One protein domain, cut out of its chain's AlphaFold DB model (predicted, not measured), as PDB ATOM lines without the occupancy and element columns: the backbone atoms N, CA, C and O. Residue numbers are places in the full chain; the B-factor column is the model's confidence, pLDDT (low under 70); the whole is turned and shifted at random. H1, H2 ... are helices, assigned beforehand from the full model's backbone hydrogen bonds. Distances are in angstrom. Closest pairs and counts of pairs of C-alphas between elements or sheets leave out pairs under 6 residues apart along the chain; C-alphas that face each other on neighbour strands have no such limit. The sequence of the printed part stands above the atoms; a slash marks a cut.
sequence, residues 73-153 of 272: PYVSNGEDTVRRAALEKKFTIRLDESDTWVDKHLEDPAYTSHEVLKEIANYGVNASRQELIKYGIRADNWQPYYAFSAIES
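What this domain is: This is residues 73 to 153 of the 272 residues of an uncharacterized protein of Sporosarcina sp. resist (UniProt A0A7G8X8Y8). The long helix H3 and the helix H4 fold back on each other as a helical hairpin, and H1 packs slantwise on the first part of H3. From the end of H1 a long loop, residues 92 to 113, swings far out to Ala 110 and returns to the short helix H2, near the beginning of H3; this loop makes much of the length. The printed part has 81 residues with four named helices, in the order H1, H2, H3, H4, and no named strand; the class is all helix. By its radius of gyration of the C-alphas, 12.8 A, the whole is compact, while its outline is elongated, with spans of 37 by 24 by 23 A.

How they stand to each other: Begin with H3, residues 123 to 139, the longest helix. H4, residues 143 to 152, touches H3 at its residues 129 to 136 alone; look at the closest C-alphas, those of Leu 132 and Tyr 145, 5.2 A apart. These two helices are a hairpin, at a shallow tilt of 25 degrees, opposite ways. H1, residues 80 to 91, touches H3 with residues 83 to 87 alone, and H3 meets this touch with residues 124 to 128 alone; the closest C-alphas are those of Arg 83 and Gly 124, 7.4 A apart. H1 and H3 run the same way at a steep tilt of 56 degrees. H1 and H4 are close but not clearly touching, about perpendicular at 76 degrees, with the C-alphas of Phe 91 and Pro 144 closest at 5.6 A. H2, residues 114 to 118, is close to H3 but not clearly touching it; their closest C-alphas, Leu 117 and Tyr 123, are 6.4 A apart. H2 is apart from H1 and from H4. Along the backbones of H1, H2 and H3 each O i to N i+4 pair is within hydrogen-bond range; in H4 it is 5 of 6.

Where its parts are: Find C-alpha 123 at (40.566, 17.309, 50.959); from there H3 runs 23.7 A to C-alpha 139 at (52.491, 24.728, 31.818). H4 covers 14.5 A from Gln 143 to Glu 152, where C-alpha 152 stands at (39.427, 7.960, 40.049). Go back to C-alpha 80 at (50.391, 19.938, 51.770) for H1, 16.3 A long to Phe 91. H2 measures 6.6 A from His 114 to Lys 118.

The domain as a whole: The two C-alphas farthest apart are those of Thr 92 and Ala 110, 38.5 A. The link from H1 to H2, with 22 residues, is long; those from H2 to H3 and from H3 to H4 are tight. The printed part has no cut. The mean pLDDT of the printed part is 80.1, and residues 73 to 78 and 102 to 121 are under 70.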
ATOM      1  N   PRO A  73      50.574   8.958  48.802       56.62
ATOM      2  CA  PRO A  73      50.667  10.147  49.656       56.62
ATOM      3  C   PRO A  73      50.072  11.428  49.038       56.62
ATOM      4  O   PRO A  73      49.787  12.380  49.763       56.62
ATOM      5  N   TYR A  74      49.804  11.444  47.727       59.47
ATOM      6  CA  TYR A  74      49.125  12.535  47.025       59.47
ATOM      7  C   TYR A  74      47.587  12.551  47.143       59.47
ATOM      8  O   TYR A  74      46.971  13.526  46.716       59.47
ATOM      9  N   VAL A  75      46.945  11.508  47.687       59.06
ATOM     10  CA  VAL A  75      45.510  11.524  48.059       59.06
ATOM     11  C   VAL A  75      45.298  11.675  49.568       59.06
ATOM     12  O   VAL A  75      44.162  11.688  50.033       59.06
ATOM     13  N   SER A  76      46.380  11.800  50.343       64.06
ATOM     14  CA  SER A  76      46.293  11.960  51.792       64.06
ATOM     15  C   SER A  76      45.818  13.363  52.182       64.06
ATOM     16  O   SER A  76      46.213  14.354  51.568       64.06
ATOM     17  N   ASN A  77      45.027  13.453  53.254       62.00
ATOM     18  CA  ASN A  77      44.676  14.717  53.917       62.00
ATOM     19  C   ASN A  77      45.820  15.231  54.824       62.00
ATOM     20  O   ASN A  77      45.575  15.955  55.784       62.00
ATOM     21  N   GLY A  78      47.057  14.778  54.582       65.00
ATOM     22  CA  GLY A  78      48.239  15.152  55.357       65.00
ATOM     23  C   GLY A  78      48.765  16.547  55.006       65.00
ATOM     24  O   GLY A  78      48.108  17.334  54.331       65.00
ATOM     25  N   GLU A  79      49.984  16.851  55.453       78.94
ATOM     26  CA  GLU A  79      50.642  18.130  55.169       78.94
ATOM     27  C   GLU A  79      50.785  18.381  53.656       78.94
ATOM     28  O   GLU A  79      51.327  17.548  52.921       78.94
ATOM     29  N   ASP A  80      50.363  19.563  53.192       83.31
ATOM     30  CA  ASP A  80      50.391  19.938  51.770       83.31
ATOM     31  C   ASP A  80      51.771  19.794  51.134       83.31
ATOM     32  O   ASP A  80      51.880  19.376  49.985       83.31
ATOM     33  N   THR A  81      52.838  20.073  51.885       86.31
ATOM     34  CA  THR A  81      54.221  19.895  51.428       86.31
ATOM     35  C   THR A  81      54.506  18.443  51.037       86.31
ATOM     36  O   THR A  81      55.101  18.189  49.990       86.31
ATOM     37  N   VAL A  82      54.046  17.477  51.839       86.56
ATOM     38  CA  VAL A  82      54.234  16.041  51.579       86.56
ATOM     39  C   VAL A  82      53.392  15.606  50.382       86.56
ATOM     40  O   VAL A  82      53.895  14.929  49.481       86.56
ATOM     41  N   ARG A  83      52.126  16.037  50.334       89.31
ATOM     42  CA  ARG A  83      51.194  15.741  49.238       89.31
ATOM     43  C   ARG A  83      51.708  16.279  47.898       89.31
ATOM     44  O   ARG A  83      51.734  15.550  46.907       89.31
ATOM     45  N   ARG A  84      52.177  17.529  47.870       90.88
ATOM     46  CA  ARG A  84      52.746  18.180  46.679       90.88
ATOM     47  C   ARG A  84      54.030  17.506  46.216       90.88
ATOM     48  O   ARG A  84      54.141  17.188  45.037       90.88
ATOM     49  N   ALA A  85      54.951  17.196  47.129       90.00
ATOM     50  CA  ALA A  85      56.165  16.454  46.787       90.00
ATOM     51  C   ALA A  85      55.843  15.066  46.197       90.00
ATOM     52  O   ALA A  85      56.510  14.602  45.268       90.00
ATOM     53  N   ALA A  86      54.789  14.406  46.690       89.69
ATOM     54  CA  ALA A  86      54.308  13.150  46.123       89.69
ATOM     55  C   ALA A  86      53.755  13.317  44.696       89.69
ATOM     56  O   ALA A  86      54.050  12.478  43.846       89.69
ATOM     57  N   LEU A  87      53.008  14.393  44.410       90.81
ATOM     58  CA  LEU A  87      52.531  14.714  43.057       90.81
ATOM     59  C   LEU A  87      53.684  14.972  42.084       90.81
ATOM     60  O   LEU A  87      53.723  14.378  41.006       90.81
ATOM     61  N   GLU A  88      54.633  15.824  42.476       93.12
ATOM     62  CA  GLU A  88      55.820  16.147  41.678       93.12
ATOM     63  C   GLU A  88      56.600  14.889  41.311       93.12
ATOM     64  O   GLU A  88      56.939  14.677  40.145       93.12
ATOM     65  N   LYS A  89      56.806  14.002  42.291       92.06
ATOM     66  CA  LYS A  89      57.473  12.717  42.085       92.06
ATOM     67  C   LYS A  89      56.666  11.778  41.188       92.06
ATOM     68  O   LYS A  89      57.239  11.172  40.288       92.06
ATOM     69  N   LYS A  90      55.361  11.623  41.435       89.56
ATOM     70  CA  LYS A  90      54.499  10.679  40.702       89.56
ATOM     71  C   LYS A  90      54.389  11.046  39.227       89.56
ATOM     72  O   LYS A  90      54.495  10.169  38.375       89.56
ATOM     73  N   PHE A  91      54.176  12.327  38.937       90.56
ATOM     74  CA  PHE A  91      53.911  12.809  37.583       90.56
ATOM     75  C   PHE A  91      55.134  13.430  36.905       90.56
ATOM     76  O   PHE A  91      55.034  13.871  35.765       90.56
ATOM     77  N   THR A  92      56.294  13.427  37.571       93.12
ATOM     78  CA  THR A  92      57.542  14.026  37.068       93.12
ATOM     79  C   THR A  92      57.332  15.490  36.659       93.12
ATOM     80  O   THR A  92      57.692  15.919  35.563       93.12
ATOM     81  N   ILE A  93      56.701  16.263  37.546       93.31
ATOM     82  CA  ILE A  93      56.397  17.686  37.348       93.31
ATOM     83  C   ILE A  93      57.046  18.549  38.425       93.31
ATOM     84  O   ILE A  93      57.540  18.044  39.428       93.31
ATOM     85  N   ARG A  94      57.006  19.868  38.218       94.88
ATOM     86  CA  ARG A  94      57.367  20.869  39.222       94.88
ATOM     87  C   ARG A  94      56.189  21.808  39.449       94.88
ATOM     88  O   ARG A  94      55.816  22.565  38.545       94.88
ATOM     89  N   LEU A  95      55.619  21.731  40.643       92.06
ATOM     90  CA  LEU A  95      54.583  22.632  41.114       92.06
ATOM     91  C   LEU A  95      55.254  23.890  41.671       92.06
ATOM     92  O   LEU A  95      56.300  23.828  42.315       92.06
ATOM     93  N   ASP A  96      54.655  25.048  41.432       91.00
ATOM     94  CA  ASP A  96      55.108  26.300  42.037       91.00
ATOM     95  C   ASP A  96      54.020  26.921  42.922       91.00
ATOM     96  O   ASP A  96      52.931  26.363  43.101       91.00
ATOM     97  N   GLU A  97      54.338  28.054  43.547       87.38
ATOM     98  CA  GLU A  97      53.435  28.738  44.476       87.38
ATOM     99  C   GLU A  97      52.110  29.156  43.820       87.38
ATOM    100  O   GLU A  97      51.077  29.175  44.494       87.38
ATOM    101  N   SER A  98      52.102  29.431  42.510       85.94
ATOM    102  CA  SER A  98      50.890  29.811  41.776       85.94
ATOM    103  C   SER A  98      49.918  28.643  41.583       85.94
ATOM    104  O   SER A  98      48.706  28.859  41.471       85.94
ATOM    105  N   ASP A  99      50.424  27.408  41.646       86.81
ATOM    106  CA  ASP A  99      49.610  26.199  41.552       86.81
ATOM    107  C   ASP A  99      48.898  25.869  42.863       86.81
ATOM    108  O   ASP A  99      47.995  25.045  42.866       86.81
ATOM    109  N   THR A 100      49.269  26.492  43.983       84.38
ATOM    110  CA  THR A 100      48.751  26.149  45.316       84.38
ATOM    111  C   THR A 100      47.241  26.310  45.400       84.38
ATOM    112  O   THR A 100      46.682  27.343  45.005       84.38
ATOM    113  N   TRP A 101      46.551  25.313  45.950       78.88
ATOM    114  CA  TRP A 101      45.135  25.445  46.264       78.88
ATOM    115  C   TRP A 101      44.951  26.256  47.550       78.88
ATOM    116  O   TRP A 101      44.867  25.730  48.652       78.88
ATOM    117  N   VAL A 102      44.914  27.577  47.386       68.12
ATOM    118  CA  VAL A 102      44.509  28.506  48.441       68.12
ATOM    119  C   VAL A 102      43.016  28.754  48.286       68.12
ATOM    120  O   VAL A 102      42.601  29.323  47.271       68.12
ATOM    121  N   ASP A 103      42.219  28.342  49.271       59.19
ATOM    122  CA  ASP A 103      40.831  28.786  49.356       59.19
ATOM    123  C   ASP A 103      40.836  30.250  49.816       59.19
ATOM    124  O   ASP A 103      41.095  30.567  50.980       59.19
ATOM    125  N   LYS A 104      40.708  31.176  48.861       49.38
ATOM    126  CA  LYS A 104      40.822  32.619  49.102       49.38
ATOM    127  C   LYS A 104      39.531  33.167  49.717       49.38
ATOM    128  O   LYS A 104      38.891  34.018  49.114       49.38
ATOM    129  N   HIS A 105      39.188  32.720  50.921       49.75
ATOM    130  CA  HIS A 105      38.088  33.275  51.720       49.75
ATOM    131  C   HIS A 105      38.442  33.403  53.214       49.75
ATOM    132  O   HIS A 105      37.570  33.373  54.072       49.75
ATOM    133  N   LEU A 106      39.727  33.610  53.534       48.66
ATOM    134  CA  LEU A 106      40.239  33.749  54.910       48.66
ATOM    135  C   LEU A 106      39.717  34.977  55.690       48.66
ATOM    136  O   LEU A 106      40.016  35.100  56.875       48.66
ATOM    137  N   GLU A 107      38.956  35.875  55.059       49.56
ATOM    138  CA  GLU A 107      38.426  37.092  55.698       49.56
ATOM    139  C   GLU A 107      36.912  37.048  55.972       49.56
ATOM    140  O   GLU A 107      36.397  37.952  56.628       49.56
ATOM    141  N   ASP A 108      36.191  36.015  55.515       53.81
ATOM    142  CA  ASP A 108      34.759  35.868  55.799       53.81
ATOM    143  C   ASP A 108      34.541  34.911  56.990       53.81
ATOM    144  O   ASP A 108      34.756  33.703  56.854       53.81
ATOM    145  N   PRO A 109      34.099  35.399  58.164       54.31
ATOM    146  CA  PRO A 109      33.846  34.559  59.335       54.31
ATOM    147  C   PRO A 109      32.686  33.563  59.147       54.31
ATOM    148  O   PRO A 109      32.485  32.709  60.010       54.31
ATOM    149  N   ALA A 110      31.921  33.649  58.050       56.09
ATOM    150  CA  ALA A 110      30.914  32.656  57.677       56.09
ATOM    151  C   ALA A 110      31.499  31.420  56.964       56.09
ATOM    152  O   ALA A 110      30.780  30.437  56.777       56.09
ATOM    153  N   TYR A 111      32.777  31.448  56.568       55.81
ATOM    154  CA  TYR A 111      33.426  30.355  55.847       55.81
ATOM    155  C   TYR A 111      34.226  29.420  56.759       55.81
ATOM    156  O   TYR A 111      34.873  29.817  57.728       55.81
ATOM    157  N   THR A 112      34.191  28.135  56.411       56.88
ATOM    158  CA  THR A 112      35.003  27.084  57.021       56.88
ATOM    159  C   THR A 112      36.486  27.406  56.832       56.88
ATOM    160  O   THR A 112      36.934  27.599  55.704       56.88
ATOM    161  N   SER A 113      37.259  27.482  57.920       63.25
ATOM    162  CA  SER A 113      38.692  27.775  57.820       63.25
ATOM    163  C   SER A 113      39.409  26.704  56.988       63.25
ATOM    164  O   SER A 113      39.007  25.540  56.969       63.25
ATOM    165  N   HIS A 114      40.499  27.080  56.312       65.50
ATOM    166  CA  HIS A 114      41.276  26.143  55.490       65.50
ATOM    167  C   HIS A 114      41.760  24.915  56.286       65.50
ATOM    168  O   HIS A 114      41.836  23.815  55.745       65.50
ATOM    169  N   GLU A 115      42.014  25.080  57.585       67.50
ATOM    170  CA  GLU A 115      42.358  23.973  58.481       67.50
ATOM    171  C   GLU A 115      41.181  23.017  58.719       67.50
ATOM    172  O   GLU A 115      41.378  21.809  58.722       67.50
ATOM    173  N   VAL A 116      39.942  23.512  58.802       66.56
ATOM    174  CA  VAL A 116      38.756  22.642  58.893       66.56
ATOM    175  C   VAL A 116      38.479  21.937  57.558       66.56
ATOM    176  O   VAL A 116      38.002  20.804  57.546       66.56
ATOM    177  N   LEU A 117      38.830  22.541  56.416       66.69
ATOM    178  CA  LEU A 117      38.748  21.851  55.122       66.69
ATOM    179  C   LEU A 117      39.680  20.638  55.060       66.69
ATOM    180  O   LEU A 117      39.285  19.632  54.477       66.69
ATOM    181  N   LYS A 118      40.872  20.702  55.671       69.12
ATOM    182  CA  LYS A 118      41.822  19.575  55.729       69.12
ATOM    183  C   LYS A 118      41.263  18.361  56.467       69.12
ATOM    184  O   LYS A 118      41.646  17.234  56.169       69.12
ATOM    185  N   GLU A 119      40.314  18.570  57.375       66.81
ATOM    186  CA  GLU A 119      39.641  17.491  58.099       66.81
ATOM    187  C   GLU A 119      38.574  16.771  57.250       66.81
ATOM    188  O   GLU A 119      38.114  15.686  57.611       66.81
ATOM    189  N   ILE A 120      38.193  17.320  56.087       68.12
ATOM    190  CA  ILE A 120      37.227  16.691  55.180       68.12
ATOM    191  C   ILE A 120      37.872  15.488  54.490       68.12
ATOM    192  O   ILE A 120      38.940  15.589  53.891       68.12
ATOM    193  N   ALA A 121      37.158  14.357  54.475       64.25
ATOM    194  CA  ALA A 121      37.631  13.073  53.948       64.25
ATOM    195  C   ALA A 121      38.242  13.122  52.527       64.25
ATOM    196  O   ALA A 121      39.104  12.304  52.230       64.25
ATOM    197  N   ASN A 122      37.862  14.094  51.688       74.00
ATOM    198  CA  ASN A 122      38.326  14.239  50.301       74.00
ATOM    199  C   ASN A 122      39.198  15.484  50.054       74.00
ATOM    200  O   ASN A 122      39.375  15.880  48.898       74.00
ATOM    201  N   TYR A 123      39.718  16.127  51.103       79.56
ATOM    202  CA  TYR A 123      40.566  17.309  50.959       79.56
ATOM    203  C   TYR A 123      41.761  17.039  50.048       79.56
ATOM    204  O   TYR A 123      41.918  17.732  49.049       79.56
ATOM    205  N   GLY A 124      42.564  16.013  50.344       81.69
ATOM    206  CA  GLY A 124      43.802  15.725  49.619       81.69
ATOM    207  C   GLY A 124      43.560  15.458  48.138       81.69
ATOM    208  O   GLY A 124      44.271  15.981  47.283       81.69
ATOM    209  N   VAL A 125      42.493  14.721  47.826       83.06
ATOM    210  CA  VAL A 125      42.041  14.475  46.451       83.06
ATOM    211  C   VAL A 125      41.676  15.782  45.746       83.06
ATOM    212  O   VAL A 125      42.150  16.044  44.641       83.06
ATOM    213  N   ASN A 126      40.858  16.622  46.381       84.00
ATOM    214  CA  ASN A 126      40.420  17.885  45.796       84.00
ATOM    215  C   ASN A 126      41.583  18.869  45.634       84.00
ATOM    216  O   ASN A 126      41.719  19.461  44.567       84.00
ATOM    217  N   ALA A 127      42.442  18.992  46.644       86.69
ATOM    218  CA  ALA A 127      43.647  19.807  46.613       86.69
ATOM    219  C   ALA A 127      44.538  19.393  45.442       86.69
ATOM    220  O   ALA A 127      44.820  20.202  44.560       86.69
ATOM    221  N   SER A 128      44.886  18.109  45.362       89.94
ATOM    222  CA  SER A 128      45.703  17.570  44.276       89.94
ATOM    223  C   SER A 128      45.077  17.809  42.906       89.94
ATOM    224  O   SER A 128      45.761  18.253  41.988       89.94
ATOM    225  N   ARG A 129      43.760  17.621  42.771       90.31
ATOM    226  CA  ARG A 129      43.037  17.921  41.532       90.31
ATOM    227  C   ARG A 129      43.180  19.393  41.131       90.31
ATOM    228  O   ARG A 129      43.522  19.675  39.986       90.31
ATOM    229  N   GLN A 130      42.926  20.322  42.052       90.44
ATOM    230  CA  GLN A 130      42.984  21.762  41.779       90.44
ATOM    231  C   GLN A 130      44.399  22.227  41.428       90.44
ATOM    232  O   GLN A 130      44.580  23.028  40.511       90.44
ATOM    233  N   GLU A 131      45.413  21.704  42.112       92.94
ATOM    234  CA  GLU A 131      46.808  22.045  41.836       92.94
ATOM    235  C   GLU A 131      47.276  21.512  40.480       92.94
ATOM    236  O   GLU A 131      47.931  22.236  39.732       92.94
ATOM    237  N   LEU A 132      46.887  20.287  40.108       94.31
ATOM    238  CA  LEU A 132      47.195  19.726  38.790       94.31
ATOM    239  C   LEU A 132      46.467  20.464  37.652       94.31
ATOM    240  O   LEU A 132      47.029  20.603  36.568       94.31
ATOM    241  N   ILE A 133      45.253  20.978  37.890       93.12
ATOM    242  CA  ILE A 133      44.553  21.858  36.936       93.12
ATOM    243  C   ILE A 133      45.327  23.167  36.754       93.12
ATOM    244  O   ILE A 133      45.565  23.587  35.622       93.12
ATOM    245  N   LYS A 134      45.740  23.814  37.851       93.50
ATOM    246  CA  LYS A 134      46.517  25.062  37.788       93.50
ATOM    247  C   LYS A 134      47.852  24.861  37.079       93.50
ATOM    248  O   LYS A 134      48.167  25.638  36.176       93.50
ATOM    249  N   TYR A 135      48.548  23.765  37.388       95.12
ATOM    250  CA  TYR A 135      49.735  23.336  36.655       95.12
ATOM    251  C   TYR A 135      49.429  23.179  35.162       95.12
ATOM    252  O   TYR A 135      50.148  23.730  34.332       95.12
ATOM    253  N   GLY A 136      48.345  22.481  34.804       95.62
ATOM    254  CA  GLY A 136      47.955  22.253  33.412       95.62
ATOM    255  C   GLY A 136      47.694  23.546  32.642       95.62
ATOM    256  O   GLY A 136      48.134  23.672  31.504       95.62
ATOM    257  N   ILE A 137      47.068  24.538  33.279       92.69
ATOM    258  CA  ILE A 137      46.855  25.875  32.702       92.69
ATOM    259  C   ILE A 137      48.185  26.610  32.509       92.69
ATOM    260  O   ILE A 137      48.422  27.196  31.454       92.69
ATOM    261  N   ARG A 138      49.044  26.611  33.530       94.38
ATOM    262  CA  ARG A 138      50.307  27.362  33.537       94.38
ATOM    263  C   ARG A 138      51.338  26.779  32.574       94.38
ATOM    264  O   ARG A 138      52.004  27.529  31.865       94.38
ATOM    265  N   ALA A 139      51.487  25.460  32.582       94.69
ATOM    266  CA  ALA A 139      52.491  24.728  31.818       94.69
ATOM    267  C   ALA A 139      51.981  24.238  30.452       94.69
ATOM    268  O   ALA A 139      52.757  23.635  29.714       94.69
ATOM    269  N   ASP A 140      50.700  24.461  30.135       95.56
ATOM    270  CA  ASP A 140      50.007  23.903  28.961       95.56
ATOM    271  C   ASP A 140      50.178  22.374  28.845       95.56
ATOM    272  O   ASP A 140      50.369  21.806  27.769       95.56
ATOM    273  N   ASN A 141      50.155  21.686  29.993       94.69
ATOM    274  CA  ASN A 141      50.370  20.244  30.090       94.69
ATOM    275  C   ASN A 141      49.347  19.583  31.020       94.69
ATOM    276  O   ASN A 141      49.518  19.527  32.237       94.69
ATOM    277  N   TRP A 142      48.300  19.021  30.423       95.50
ATOM    278  CA  TRP A 142      47.181  18.406  31.143       95.50
ATOM    279  C   TRP A 142      47.384  16.930  31.499       95.50
ATOM    280  O   TRP A 142      46.586  16.370  32.247       95.50
ATOM    281  N   GLN A 143      48.447  16.288  31.007       96.25
ATOM    282  CA  GLN A 143      48.663  14.850  31.204       96.25
ATOM    283  C   GLN A 143      48.748  14.422  32.681       96.25
ATOM    284  O   GLN A 143      48.136  13.410  33.016       96.25
ATOM    285  N   PRO A 144      49.402  15.170  33.593       94.94
ATOM    286  CA  PRO A 144      49.374  14.858  35.026       94.94
ATOM    287  C   PRO A 144      47.961  14.845  35.613       94.94
ATOM    288  O   PRO A 144      47.605  13.939  36.363       94.94
ATOM    289  N   TYR A 145      47.135  15.825  35.237       95.12
ATOM    290  CA  TYR A 145      45.740  15.896  35.662       95.12
ATOM    291  C   TYR A 145      44.924  14.727  35.097       95.12
ATOM    292  O   TYR A 145      44.210  14.068  35.848       95.12
ATOM    293  N   TYR A 146      45.070  14.413  33.807       93.75
ATOM    294  CA  TYR A 146      44.367  13.284  33.192       93.75
ATOM    295  C   TYR A 146      44.783  11.944  33.796       93.75
ATOM    296  O   TYR A 146      43.920  11.127  34.097       93.75
ATOM    297  N   ALA A 147      46.076  11.739  34.052       90.56
ATOM    298  CA  ALA A 147      46.574  10.546  34.727       90.56
ATOM    299  C   ALA A 147      46.013  10.420  36.152       90.56
ATOM    300  O   ALA A 147      45.604   9.337  36.561       90.56
ATOM    301  N   PHE A 148      45.944  11.530  36.894       91.06
ATOM    302  CA  PHE A 148      45.310  11.564  38.211       91.06
ATOM    303  C   PHE A 148      43.813  11.227  38.131       91.06
ATOM    304  O   PHE A 148      43.331  10.370  38.866       91.06
ATOM    305  N   SER A 149      43.069  11.838  37.206       87.94
ATOM    306  CA  SER A 149      41.636  11.569  37.025       87.94
ATOM    307  C   SER A 149      41.338  10.157  36.516       87.94
ATOM    308  O   SER A 149      40.313   9.591  36.886       87.94
ATOM    309  N   ALA A 150      42.224   9.552  35.726       88.56
ATOM    310  CA  ALA A 150      42.072   8.177  35.256       88.56
ATOM    311  C   ALA A 150      42.168   7.141  36.391       88.56
ATOM    312  O   ALA A 150      41.621   6.049  36.267       88.56
ATOM    313  N   ILE A 151      42.805   7.476  37.518       85.44
ATOM    314  CA  ILE A 151      42.790   6.633  38.725       85.44
ATOM    315  C   ILE A 151      41.384   6.614  39.342       85.44
ATOM    316  O   ILE A 151      40.881   5.557  39.726       85.44
ATOM    317  N   GLU A 152      40.741   7.781  39.421       83.31
ATOM    318  CA  GLU A 152      39.427   7.960  40.049       83.31
ATOM    319  C   GLU A 152      38.246   7.641  39.132       83.31
ATOM    320  O   GLU A 152      37.130   7.433  39.606       83.31
ATOM    321  N   SER A 153      38.445   7.652  37.822       88.38
ATOM    322  CA  SER A 153      37.391   7.411  36.837       88.38
ATOM    323  C   SER A 153      37.978   6.729  35.599       88.38
ATOM    324  O   SER A 153      37.987   7.312  34.514       88.38
TER     325      SER A 153